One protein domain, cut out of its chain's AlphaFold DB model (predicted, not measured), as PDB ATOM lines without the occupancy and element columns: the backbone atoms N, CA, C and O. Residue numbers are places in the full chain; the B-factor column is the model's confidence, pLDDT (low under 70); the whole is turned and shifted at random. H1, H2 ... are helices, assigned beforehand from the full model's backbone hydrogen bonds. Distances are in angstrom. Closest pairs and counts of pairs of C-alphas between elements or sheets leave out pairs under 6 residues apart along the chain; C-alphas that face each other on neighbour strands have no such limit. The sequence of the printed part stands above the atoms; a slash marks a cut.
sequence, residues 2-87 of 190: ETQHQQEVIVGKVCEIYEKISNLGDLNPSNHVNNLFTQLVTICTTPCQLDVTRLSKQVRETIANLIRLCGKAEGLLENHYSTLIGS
ATOM      1  N   GLU A   2     -50.974  -5.935  55.414       60.00
ATOM      2  CA  GLU A   2     -49.602  -6.305  55.831       60.00
ATOM      3  C   GLU A   2     -49.154  -7.712  55.384       60.00
ATOM      4  O   GLU A   2     -48.045  -7.871  54.882       60.00
ATOM      5  N   THR A   3     -50.027  -8.721  55.464       67.44
ATOM      6  CA  THR A   3     -49.683 -10.116  55.123       67.44
ATOM      7  C   THR A   3     -49.369 -10.321  53.637       67.44
ATOM      8  O   THR A   3     -48.487 -11.102  53.298       67.44
ATOM      9  N   GLN A   4     -50.059  -9.607  52.743       70.75
ATOM     10  CA  GLN A   4     -49.890  -9.759  51.293       70.75
ATOM     11  C   GLN A   4     -48.633  -9.037  50.793       70.75
ATOM     12  O   GLN A   4     -47.883  -9.584  49.991       70.75
ATOM     13  N   HIS A   5     -48.338  -7.861  51.355       79.62
ATOM     14  CA  HIS A   5     -47.084  -7.162  51.085       79.62
ATOM     15  C   HIS A   5     -45.871  -7.972  51.571       79.62
ATOM     16  O   HIS A   5     -44.867  -8.086  50.873       79.62
ATOM     17  N   GLN A   6     -45.980  -8.614  52.738       80.12
ATOM     18  CA  GLN A   6     -44.923  -9.481  53.260       80.12
ATOM     19  C   GLN A   6     -44.667 -10.705  52.361       80.12
ATOM     20  O   GLN A   6     -43.511 -11.064  52.139       80.12
ATOM     21  N   GLN A   7     -45.717 -11.320  51.803       81.88
ATOM     22  CA  GLN A   7     -45.588 -12.419  50.837       81.88
ATOM     23  C   GLN A   7     -44.860 -11.978  49.560       81.88
ATOM     24  O   GLN A   7     -43.941 -12.662  49.114       81.88
ATOM     25  N   GLU A   8     -45.233 -10.827  48.994       84.31
ATOM     26  CA  GLU A   8     -44.589 -10.273  47.796       84.31
ATOM     27  C   GLU A   8     -43.101  -9.989  48.031       84.31
ATOM     28  O   GLU A   8     -42.263 -10.325  47.193       84.31
ATOM     29  N   VAL A   9     -42.753  -9.455  49.207       88.50
ATOM     30  CA  VAL A   9     -41.358  -9.218  49.603       88.50
ATOM     31  C   VAL A   9     -40.570 -10.528  49.704       88.50
ATOM     32  O   VAL A   9     -39.430 -10.587  49.243       88.50
ATOM     33  N   ILE A  10     -41.147 -11.586  50.284       89.50
ATOM     34  CA  ILE A  10     -40.491 -12.902  50.380       89.50
ATOM     35  C   ILE A  10     -40.257 -13.485  48.986       89.50
ATOM     36  O   ILE A  10     -39.138 -13.886  48.676       89.50
ATOM     37  N   VAL A  11     -41.283 -13.485  48.131       90.94
ATOM     38  CA  VAL A  11     -41.182 -14.001  46.760       90.94
ATOM     39  C   VAL A  11     -40.119 -13.240  45.968       90.94
ATOM     40  O   VAL A  11     -39.276 -13.867  45.330       90.94
ATOM     41  N   GLY A  12     -40.096 -11.906  46.063       91.62
ATOM     42  CA  GLY A  12     -39.079 -11.078  45.414       91.62
ATOM     43  C   GLY A  12     -37.658 -11.444  45.848       91.62
ATOM     44  O   GLY A  12     -36.790 -11.648  45.000       91.62
ATOM     45  N   LYS A  13     -37.434 -11.623  47.155       93.81
ATOM     46  CA  LYS A  13     -36.129 -12.038  47.697       93.81
ATOM     47  C   LYS A  13     -35.725 -13.447  47.257       93.81
ATOM     48  O   LYS A  13     -34.558 -13.673  46.950       93.81
ATOM     49  N   VAL A  14     -36.665 -14.393  47.205       93.31
ATOM     50  CA  VAL A  14     -36.397 -15.755  46.708       93.31
ATOM     51  C   VAL A  14     -35.996 -15.720  45.234       93.31
ATOM     52  O   VAL A  14     -35.016 -16.363  44.864       93.31
ATOM     53  N   CYS A  15     -36.696 -14.942  44.403       93.81
ATOM     54  CA  CYS A  15     -36.336 -14.758  42.998       93.81
ATOM     55  C   CYS A  15     -34.946 -14.124  42.844       93.81
ATOM     56  O   CYS A  15     -34.151 -14.592  42.035       93.81
ATOM     57  N   GLU A  16     -34.612 -13.114  43.649       95.69
ATOM     58  CA  GLU A  16     -33.284 -12.489  43.632       95.69
ATOM     59  C   GLU A  16     -32.173 -13.485  43.999       95.69
ATOM     60  O   GLU A  16     -31.130 -13.536  43.346       95.69
ATOM     61  N   ILE A  17     -32.390 -14.305  45.032       95.31
ATOM     62  CA  ILE A  17     -31.442 -15.354  45.419       95.31
ATOM     63  C   ILE A  17     -31.324 -16.418  44.327       95.31
ATOM     64  O   ILE A  17     -30.210 -16.842  44.024       95.31
ATOM     65  N   TYR A  18     -32.436 -16.822  43.709       95.69
ATOM     66  CA  TYR A  18     -32.414 -17.744  42.578       95.69
ATOM     67  C   TYR A  18     -31.544 -17.213  41.439       95.69
ATOM     68  O   TYR A  18     -30.675 -17.946  40.984       95.69
ATOM     69  N   GLU A  19     -31.716 -15.954  41.029       95.81
ATOM     70  CA  GLU A  19     -30.896 -15.347  39.974       95.81
ATOM     71  C   GLU A  19     -29.411 -15.314  40.353       95.81
ATOM     72  O   GLU A  19     -28.539 -15.577  39.527       95.81
ATOM     73  N   LYS A  20     -29.088 -15.042  41.621       96.44
ATOM     74  CA  LYS A  20     -27.695 -15.095  42.086       96.44
ATOM     75  C   LYS A  20     -27.126 -16.507  41.985       96.44
ATOM     76  O   LYS A  20     -26.018 -16.661  41.491       96.44
ATOM     77  N   ILE A  21     -27.871 -17.523  42.428       95.44
ATOM     78  CA  ILE A  21     -27.426 -18.925  42.426       95.44
ATOM     79  C   ILE A  21     -27.359 -19.489  40.999       95.44
ATOM     80  O   ILE A  21     -26.417 -20.208  40.677       95.44
ATOM     81  N   SER A  22     -28.329 -19.176  40.139       95.31
ATOM     82  CA  SER A  22     -28.408 -19.685  38.762       95.31
ATOM     83  C   SER A  22     -27.252 -19.194  37.889       95.31
ATOM     84  O   SER A  22     -26.819 -19.916  36.992       95.31
ATOM     85  N   ASN A  23     -26.728 -18.003  38.185       95.69
ATOM     86  CA  ASN A  23     -25.582 -17.408  37.503       95.69
ATOM     87  C   ASN A  23     -24.222 -17.864  38.064       95.69
ATOM     88  O   ASN A  23     -23.179 -17.454  37.550       95.69
ATOM     89  N   LEU A  24     -24.194 -18.712  39.099       94.38
ATOM     90  CA  LEU A  24     -22.946 -19.300  39.578       94.38
ATOM     91  C   LEU A  24     -22.458 -20.386  38.614       94.38
ATOM     92  O   LEU A  24     -23.194 -21.304  38.256       94.38
ATOM     93  N   GLY A  25     -21.174 -20.327  38.253       90.38
ATOM     94  CA  GLY A  25     -20.522 -21.388  37.478       90.38
ATOM     95  C   GLY A  25     -20.281 -22.674  38.281       90.38
ATOM     96  O   GLY A  25     -20.171 -23.749  37.695       90.38
ATOM     97  N   ASP A  26     -20.228 -22.574  39.613       92.25
ATOM     98  CA  ASP A  26     -19.986 -23.687  40.527       92.25
ATOM     99  C   ASP A  26     -20.833 -23.557  41.804       92.25
ATOM    100  O   ASP A  26     -21.028 -22.462  42.330       92.25
ATOM    101  N   LEU A  27     -21.325 -24.694  42.297       95.44
ATOM    102  CA  LEU A  27     -22.113 -24.819  43.524       95.44
ATOM    103  C   LEU A  27     -21.382 -25.628  44.608       95.44
ATOM    104  O   LEU A  27     -22.000 -25.987  45.609       95.44
ATOM    105  N   ASN A  28     -20.092 -25.938  44.430       92.56
ATOM    106  CA  ASN A  28     -19.301 -26.554  45.492       92.56
ATOM    107  C   ASN A  28     -19.296 -25.679  46.762       92.56
ATOM    108  O   ASN A  28     -19.315 -24.443  46.666       92.56
ATOM    109  N   PRO A  29     -19.217 -26.298  47.957       92.94
ATOM    110  CA  PRO A  29     -19.162 -25.563  49.215       92.94
ATOM    111  C   PRO A  29     -18.049 -24.512  49.221       92.94
ATOM    112  O   PRO A  29     -16.870 -24.805  49.031       92.94
ATOM    113  N   SER A  30     -18.438 -23.265  49.456       94.50
ATOM    114  CA  SER A  30     -17.543 -22.116  49.586       94.50
ATOM    115  C   SER A  30     -18.230 -21.047  50.426       94.50
ATOM    116  O   SER A  30     -19.453 -21.043  50.536       94.50
ATOM    117  N   ASN A  31     -17.478 -20.096  50.983       94.12
ATOM    118  CA  ASN A  31     -18.080 -19.023  51.784       94.12
ATOM    119  C   ASN A  31     -19.177 -18.273  51.011       94.12
ATOM    120  O   ASN A  31     -20.221 -17.958  51.572       94.12
ATOM    121  N   HIS A  32     -18.969 -18.022  49.715       95.44
ATOM    122  CA  HIS A  32     -19.950 -17.324  48.890       95.44
ATOM    123  C   HIS A  32     -21.224 -18.154  48.666       95.44
ATOM    124  O   HIS A  32     -22.321 -17.672  48.944       95.44
ATOM    125  N   VAL A  33     -21.071 -19.411  48.234       95.12
ATOM    126  CA  VAL A  33     -22.188 -20.340  47.995       95.12
ATOM    127  C   VAL A  33     -22.972 -20.582  49.290       95.12
ATOM    128  O   VAL A  33     -24.193 -20.425  49.317       95.12
ATOM    129  N   ASN A  34     -22.271 -20.858  50.391       94.38
ATOM    130  CA  ASN A  34     -22.873 -21.114  51.700       94.38
ATOM    131  C   ASN A  34     -23.669 -19.903  52.204       94.38
ATOM    132  O   ASN A  34     -24.759 -20.070  52.750       94.38
ATOM    133  N   ASN A  35     -23.175 -18.681  51.984       96.56
ATOM    134  CA  ASN A  35     -23.886 -17.461  52.366       96.56
ATOM    135  C   ASN A  35     -25.188 -17.263  51.572       96.56
ATOM    136  O   ASN A  35     -26.179 -16.815  52.148       96.56
ATOM    137  N   LEU A  36     -25.210 -17.593  50.276       97.06
ATOM    138  CA  LEU A  36     -26.424 -17.503  49.455       97.06
ATOM    139  C   LEU A  36     -27.478 -18.525  49.894       97.06
ATOM    140  O   LEU A  36     -28.637 -18.161  50.089       97.06
ATOM    141  N   PHE A  37     -27.075 -19.775  50.135       96.38
ATOM    142  CA  PHE A  37     -27.985 -20.800  50.659       96.38
ATOM    143  C   PHE A  37     -28.449 -20.492  52.092       96.38
ATOM    144  O   PHE A  37     -29.617 -20.696  52.407       96.38
ATOM    145  N   THR A  38     -27.597 -19.909  52.942       95.06
ATOM    146  CA  THR A  38     -27.994 -19.449  54.288       95.06
ATOM    147  C   THR A  38     -29.060 -18.356  54.208       95.06
ATOM    148  O   THR A  38     -30.058 -18.408  54.931       95.06
ATOM    149  N   GLN A  39     -28.896 -17.383  53.305       96.31
ATOM    150  CA  GLN A  39     -29.909 -16.352  53.059       96.31
ATOM    151  C   GLN A  39     -31.216 -16.965  52.558       96.31
ATOM    152  O   GLN A  39     -32.273 -16.617  53.078       96.31
ATOM    153  N   LEU A  40     -31.147 -17.914  51.617       95.81
ATOM    154  CA  LEU A  40     -32.324 -18.628  51.124       95.81
ATOM    155  C   LEU A  40     -33.089 -19.307  52.263       95.81
ATOM    156  O   LEU A  40     -34.289 -19.092  52.412       95.81
ATOM    157  N   VAL A  41     -32.390 -20.083  53.096       95.25
ATOM    158  CA  VAL A  41     -32.987 -20.769  54.250       95.25
ATOM    159  C   VAL A  41     -33.587 -19.759  55.223       95.25
ATOM    160  O   VAL A  41     -34.715 -19.942  55.671       95.25
ATOM    161  N   THR A  42     -32.888 -18.661  55.511       94.00
ATOM    162  CA  THR A  42     -33.386 -17.601  56.406       94.00
ATOM    163  C   THR A  42     -34.685 -16.986  55.881       94.00
ATOM    164  O   THR A  42     -35.640 -16.794  56.633       94.00
ATOM    165  N   ILE A  43     -34.761 -16.718  54.574       92.38
ATOM    166  CA  ILE A  43     -35.969 -16.193  53.931       92.38
ATOM    167  C   ILE A  43     -37.111 -17.216  54.026       92.38
ATOM    168  O   ILE A  43     -38.204 -16.864  54.460       92.38
ATOM    169  N   CYS A  44     -36.857 -18.482  53.682       90.00
ATOM    170  CA  CYS A  44     -37.875 -19.537  53.661       90.00
ATOM    171  C   CYS A  44     -38.349 -19.984  55.055       90.00
ATOM    172  O   CYS A  44     -39.440 -20.529  55.180       90.00
ATOM    173  N   THR A  45     -37.548 -19.761  56.097       89.62
ATOM    174  CA  THR A  45     -37.900 -20.073  57.495       89.62
ATOM    175  C   THR A  45     -38.516 -18.886  58.236       89.62
ATOM    176  O   THR A  45     -38.960 -19.036  59.374       89.62
ATOM    177  N   THR A  46     -38.587 -17.709  57.603       86.75
ATOM    178  CA  THR A  46     -39.258 -16.537  58.174       86.75
ATOM    179  C   THR A  46     -40.759 -16.825  58.334       86.75
ATOM    180  O   THR A  46     -41.407 -17.174  57.345       86.75
ATOM    181  N   PRO A  47     -41.351 -16.649  59.536       84.38
ATOM    182  CA  PRO A  47     -42.771 -16.908  59.757       84.38
ATOM    183  C   PRO A  47     -43.661 -16.071  58.829       84.38
ATOM    184  O   PRO A  47     -43.724 -14.846  58.933       84.38
ATOM    185  N   CYS A  48     -44.355 -16.734  57.909       80.88
ATOM    186  CA  CYS A  48     -45.331 -16.130  57.009       80.88
ATOM    187  C   CYS A  48     -46.290 -17.214  56.505       80.88
ATOM    188  O   CYS A  48     -45.877 -18.345  56.257       80.88
ATOM    189  N   GLN A  49     -47.567 -16.881  56.314       78.12
ATOM    190  CA  GLN A  49     -48.512 -17.781  55.653       78.12
ATOM    191  C   GLN A  49     -48.456 -17.573  54.142       78.12
ATOM    192  O   GLN A  49     -49.327 -16.919  53.585       78.12
ATOM    193  N   LEU A  50     -47.408 -18.061  53.476       81.19
ATOM    194  CA  LEU A  50     -47.292 -17.996  52.017       81.19
ATOM    195  C   LEU A  50     -48.057 -19.155  51.366       81.19
ATOM    196  O   LEU A  50     -47.728 -20.318  51.583       81.19
ATOM    197  N   ASP A  51     -49.035 -18.837  50.517       80.56
ATOM    198  CA  ASP A  51     -49.712 -19.835  49.686       80.56
ATOM    199  C   ASP A  51     -49.040 -19.934  48.310       80.56
ATOM    200  O   ASP A  51     -49.265 -19.121  47.409       80.56
ATOM    201  N   VAL A  52     -48.210 -20.964  48.149       79.06
ATOM    202  CA  VAL A  52     -47.436 -21.225  46.927       79.06
ATOM    203  C   VAL A  52     -48.343 -21.527  45.723       79.06
ATOM    204  O   VAL A  52     -47.962 -21.272  44.577       79.06
ATOM    205  N   THR A  53     -49.568 -22.018  45.944       80.62
ATOM    206  CA  THR A  53     -50.491 -22.393  44.856       80.62
ATOM    207  C   THR A  53     -51.000 -21.177  44.082       80.62
ATOM    208  O   THR A  53     -51.246 -21.259  42.874       80.62
ATOM    209  N   ARG A  54     -51.069 -20.021  44.752       85.25
ATOM    210  CA  ARG A  54     -51.563 -18.750  44.207       85.25
ATOM    211  C   ARG A  54     -50.489 -17.914  43.514       85.25
ATOM    212  O   ARG A  54     -50.798 -16.847  42.987       85.25
ATOM    213  N   LEU A  55     -49.243 -18.387  43.494       86.69
ATOM    214  CA  LEU A  55     -48.141 -17.707  42.821       86.69
ATOM    215  C   LEU A  55     -48.290 -17.757  41.297       86.69
ATOM    216  O   LEU A  55     -48.902 -18.668  40.731       86.69
ATOM    217  N   SER A  56     -47.698 -16.772  40.621       90.75
ATOM    218  CA  SER A  56     -47.700 -16.714  39.159       90.75
ATOM    219  C   SER A  56     -46.961 -17.914  38.558       90.75
ATOM    220  O   SER A  56     -46.088 -18.521  39.184       90.75
ATOM    221  N   LYS A  57     -47.292 -18.261  37.307       91.12
ATOM    222  CA  LYS A  57     -46.646 -19.377  36.597       91.12
ATOM    223  C   LYS A  57     -45.121 -19.220  36.561       91.12
ATOM    224  O   LYS A  57     -44.418 -20.170  36.881       91.12
ATOM    225  N   GLN A  58     -44.647 -18.012  36.262       90.69
ATOM    226  CA  GLN A  58     -43.223 -17.679  36.221       90.69
ATOM    227  C   GLN A  58     -42.539 -17.935  37.570       90.69
ATOM    228  O   GLN A  58     -41.505 -18.589  37.621       90.69
ATOM    229  N   VAL A  59     -43.143 -17.492  38.679       90.06
ATOM    230  CA  VAL A  59     -42.578 -17.711  40.019       90.06
ATOM    231  C   VAL A  59     -42.545 -19.201  40.369       90.06
ATOM    232  O   VAL A  59     -41.568 -19.679  40.939       90.06
ATOM    233  N   ARG A  60     -43.574 -19.970  39.995       90.38
ATOM    234  CA  ARG A  60     -43.578 -21.427  40.209       90.38
ATOM    235  C   ARG A  60     -42.486 -22.140  39.406       90.38
ATOM    236  O   ARG A  60     -41.869 -23.063  39.928       90.38
ATOM    237  N   GLU A  61     -42.217 -21.702  38.176       92.12
ATOM    238  CA  GLU A  61     -41.104 -22.210  37.360       92.12
ATOM    239  C   GLU A  61     -39.745 -21.869  37.993       92.12
ATOM    240  O   GLU A  61     -38.880 -22.740  38.104       92.12
ATOM    241  N   THR A  62     -39.575 -20.642  38.498       92.00
ATOM    242  CA  THR A  62     -38.397 -20.236  39.280       92.00
ATOM    243  C   THR A  62     -38.194 -21.129  40.504       92.00
ATOM    244  O   THR A  62     -37.092 -21.629  40.718       92.00
ATOM    245  N   ILE A  63     -39.250 -21.395  41.279       89.88
ATOM    246  CA  ILE A  63     -39.188 -22.273  42.457       89.88
ATOM    247  C   ILE A  63     -38.779 -23.696  42.058       89.88
ATOM    248  O   ILE A  63     -37.902 -24.277  42.694       89.88
ATOM    249  N   ALA A  64     -39.356 -24.251  40.990       92.75
ATOM    250  CA  ALA A  64     -38.994 -25.585  40.511       92.75
ATOM    251  C   ALA A  64     -37.507 -25.672  40.112       92.75
ATOM    252  O   ALA A  64     -36.812 -26.624  40.476       92.75
ATOM    253  N   ASN A  65     -36.990 -24.653  39.419       95.12
ATOM    254  CA  ASN A  65     -35.571 -24.576  39.074       95.12
ATOM    255  C   ASN A  65     -34.679 -24.417  40.311       95.12
ATOM    256  O   ASN A  65     -33.626 -25.050  40.390       95.12
ATOM    257  N   LEU A  66     -35.109 -23.615  41.287       95.19
ATOM    258  CA  LEU A  66     -34.398 -23.435  42.545       95.19
ATOM    259  C   LEU A  66     -34.308 -24.742  43.341       95.19
ATOM    260  O   LEU A  66     -33.231 -25.067  43.830       95.19
ATOM    261  N   ILE A  67     -35.387 -25.530  43.410       93.81
ATOM    262  CA  ILE A  67     -35.388 -26.858  44.049       93.81
ATOM    263  C   ILE A  67     -34.339 -27.769  43.398       93.81
ATOM    264  O   ILE A  67     -33.550 -28.404  44.095       93.81
ATOM    265  N   ARG A  68     -34.265 -27.785  42.060       96.00
ATOM    266  CA  ARG A  68     -33.254 -28.570  41.331       96.00
ATOM    267  C   ARG A  68     -31.825 -28.115  41.649       96.00
ATOM    268  O   ARG A  68     -30.937 -28.955  41.792       96.00
ATOM    269  N   LEU A  69     -31.589 -26.805  41.755       95.94
ATOM    270  CA  LEU A  69     -30.285 -26.256  42.145       95.94
ATOM    271  C   LEU A  69     -29.929 -26.616  43.593       95.94
ATOM    272  O   LEU A  69     -28.783 -26.982  43.845       95.94
ATOM    273  N   CYS A  70     -30.899 -26.579  44.510       96.38
ATOM    274  CA  CYS A  70     -30.712 -27.007  45.897       96.38
ATOM    275  C   CYS A  70     -30.308 -28.482  45.971       96.38
ATOM    276  O   CYS A  70     -29.302 -28.782  46.598       96.38
ATOM    277  N   GLY A  71     -30.997 -29.378  45.254       94.81
ATOM    278  CA  GLY A  71     -30.634 -30.801  45.226       94.81
ATOM    279  C   GLY A  71     -29.233 -31.058  44.652       94.81
ATOM    280  O   GLY A  71     -28.490 -31.893  45.161       94.81
ATOM    281  N   LYS A  72     -28.813 -30.299  43.627       96.00
ATOM    282  CA  LYS A  72     -27.430 -30.369  43.119       96.00
ATOM    283  C   LYS A  72     -26.418 -29.898  44.169       96.00
ATOM    284  O   LYS A  72     -25.386 -30.542  44.341       96.00
ATOM    285  N   ALA A  73     -26.683 -28.772  44.828       94.50
ATOM    286  CA  ALA A  73     -25.801 -28.227  45.857       94.50
ATOM    287  C   ALA A  73     -25.705 -29.152  47.077       94.50
ATOM    288  O   ALA A  73     -24.611 -29.353  47.592       94.50
ATOM    289  N   GLU A  74     -26.816 -29.763  47.486       93.81
ATOM    290  CA  GLU A  74     -26.871 -30.772  48.544       93.81
ATOM    291  C   GLU A  74     -25.969 -31.965  48.214       93.81
ATOM    292  O   GLU A  74     -25.076 -32.276  48.996       93.81
ATOM    293  N   GLY A  75     -26.080 -32.543  47.012       91.88
ATOM    294  CA  GLY A  75     -25.199 -33.642  46.597       91.88
ATOM    295  C   GLY A  75     -23.709 -33.261  46.557       91.88
ATOM    296  O   GLY A  75     -22.848 -34.057  46.933       91.88
ATOM    297  N   LEU A  76     -23.373 -32.032  46.143       93.00
ATOM    298  CA  LEU A  76     -21.989 -31.534  46.191       93.00
ATOM    299  C   LEU A  76     -21.500 -31.333  47.627       93.00
ATOM    300  O   LEU A  76     -20.342 -31.625  47.931       93.00
ATOM    301  N   LEU A  77     -22.372 -30.851  48.509       90.31
ATOM    302  CA  LEU A  77     -22.088 -30.658  49.922       90.31
ATOM    303  C   LEU A  77     -21.842 -32.000  50.615       90.31
ATOM    304  O   LEU A  77     -20.832 -32.153  51.303       90.31
ATOM    305  N   GLU A  78     -22.694 -32.992  50.366       87.25
ATOM    306  CA  GLU A  78     -22.509 -34.360  50.845       87.25
ATOM    307  C   GLU A  78     -21.193 -34.957  50.350       87.25
ATOM    308  O   GLU A  78     -20.441 -35.507  51.148       87.25
ATOM    309  N   ASN A  79     -20.857 -34.800  49.068       85.06
ATOM    310  CA  ASN A  79     -19.605 -35.313  48.512       85.06
ATOM    311  C   ASN A  79     -18.356 -34.612  49.091       85.06
ATOM    312  O   ASN A  79     -17.341 -35.240  49.408       85.06
ATOM    313  N   HIS A  80     -18.418 -33.292  49.264       83.62
ATOM    314  CA  HIS A  80     -17.329 -32.525  49.862       83.62
ATOM    315  C   HIS A  80     -17.068 -32.968  51.306       83.62
ATOM    316  O   HIS A  80     -15.926 -33.237  51.697       83.62
ATOM    317  N   TYR A  81     -18.131 -33.070  52.105       78.12
ATOM    318  CA  TYR A  81     -18.006 -33.427  53.509       78.12
ATOM    319  C   TYR A  81     -17.849 -34.926  53.742       78.12
ATOM    320  O   TYR A  81     -17.224 -35.283  54.733       78.12
ATOM    321  N   SER A  82     -18.289 -35.811  52.844       73.75
ATOM    322  CA  SER A  82     -17.979 -37.244  52.933       73.75
ATOM    323  C   SER A  82     -16.467 -37.471  52.871       73.75
ATOM    324  O   SER A  82     -15.911 -38.199  53.697       73.75
ATOM    325  N   THR A  83     -15.781 -36.740  51.987       69.81
ATOM    326  CA  THR A  83     -14.317 -36.749  51.873       69.81
ATOM    327  C   THR A  83     -13.646 -36.158  53.117       69.81
ATOM    328  O   THR A  83     -12.617 -36.660  53.568       69.81
ATOM    329  N   LEU A  84     -14.218 -35.103  53.709       68.88
ATOM    330  CA  LEU A  84     -13.670 -34.473  54.915       68.88
ATOM    331  C   LEU A  84     -13.882 -35.329  56.173       68.88
ATOM    332  O   LEU A  84     -12.948 -35.494  56.955       68.88
ATOM    333  N   ILE A  85     -15.084 -35.872  56.370       65.56
ATOM    334  CA  ILE A  85     -15.480 -36.679  57.535       65.56
ATOM    335  C   ILE A  85     -14.776 -38.036  57.517       65.56
ATOM    336  O   ILE A  85     -14.365 -38.515  58.570       65.56
ATOM    337  N   GLY A  86     -14.563 -38.616  56.333       61.81
ATOM    338  CA  GLY A  86     -13.704 -39.786  56.165       61.81
ATOM    339  C   GLY A  86     -12.207 -39.482  56.289       61.81
ATOM    340  O   GLY A  86     -11.404 -40.407  56.239       61.81
ATOM    341  N   SER A  87     -11.802 -38.212  56.430       69.38
ATOM    342  CA  SER A  87     -10.386 -37.858  56.520       69.38
ATOM    343  C   SER A  87      -9.866 -37.894  57.964       69.38
ATOM    344  O   SER A  87     -10.546 -37.428  58.888       69.38
TER     345      SER A  87
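This is residues 2 to 87 of the 190 residues of the protein "Nicotianamine synthase" of Cajanus cajan (UniProt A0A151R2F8). A long helix, H3, is laid steeply across one side of a helical hairpin made by H1 and H2, and crosses H1 near that helix's far end. H3 makes the long axis of the whole, and its end sticks out beyond the hairpin with residues 82 to 87, of which 82 to 85 belong to H3. The printed part has 86 residues with three named helices, H1, H2 and H3 in that order along the chain, and no named strand; the class is all helix. It is only just loose, close to compact, with a radius of gyration of the C-alphas of 14.6 A, and it spans 50 by 23 by 20 A, a rod.

H3, residues 57 to 85, is the longest helix. It touches H1, residues 2 to 22, with residues 59 to 69 alone. The closest C-alphas of H1 and H3 are those of Tyr 18 and Leu 66, 6.0 A apart. These two helices run the same way at a steep tilt of 56 degrees, and their centres are 18.1 A apart. H1 also touches H2, residues 31 to 45, and here the closest C-alphas are those of Ile 10 and Ile 43, 6.6 A apart. H1 and H2 form a helical hairpin, running opposite ways at a shallow tilt of 24 degrees, with centres 12.9 A apart. H2 and H3 are near each other: their closest C-alphas are 8.3 A apart, and 5 pairs lie within 10 A. In H1, H2 and H3 every pair of O i and N i+4 is within hydrogen-bond range.

H3 has 29 residues and measures 41.3 A from first to last C-alpha, from C-alpha 57 at (-46.646, -19.377, 36.597) to C-alpha 85 at (-15.480, -36.679, 57.535). H1 has 21 residues and measures 30.3 A, beginning with C-alpha 2 at (-49.602, -6.305, 55.831). H2 has 15 residues and measures 20.7 A, from Asn 31 to Thr 45.

The two C-alphas farthest apart are those of Glu 2 and Ser 87, the first and last printed residues, at 50.3 A. The printed part has no cut. The link from H1 to H2, with 8 residues, is short but not tight, and the link from H2 to H3, with 11 residues, is long. Residues 82 to 87 stand free. The mean pLDDT of the printed part is 88.5; the model's confidence is low, under 70, at residues 2 to 3 and 83 to 87.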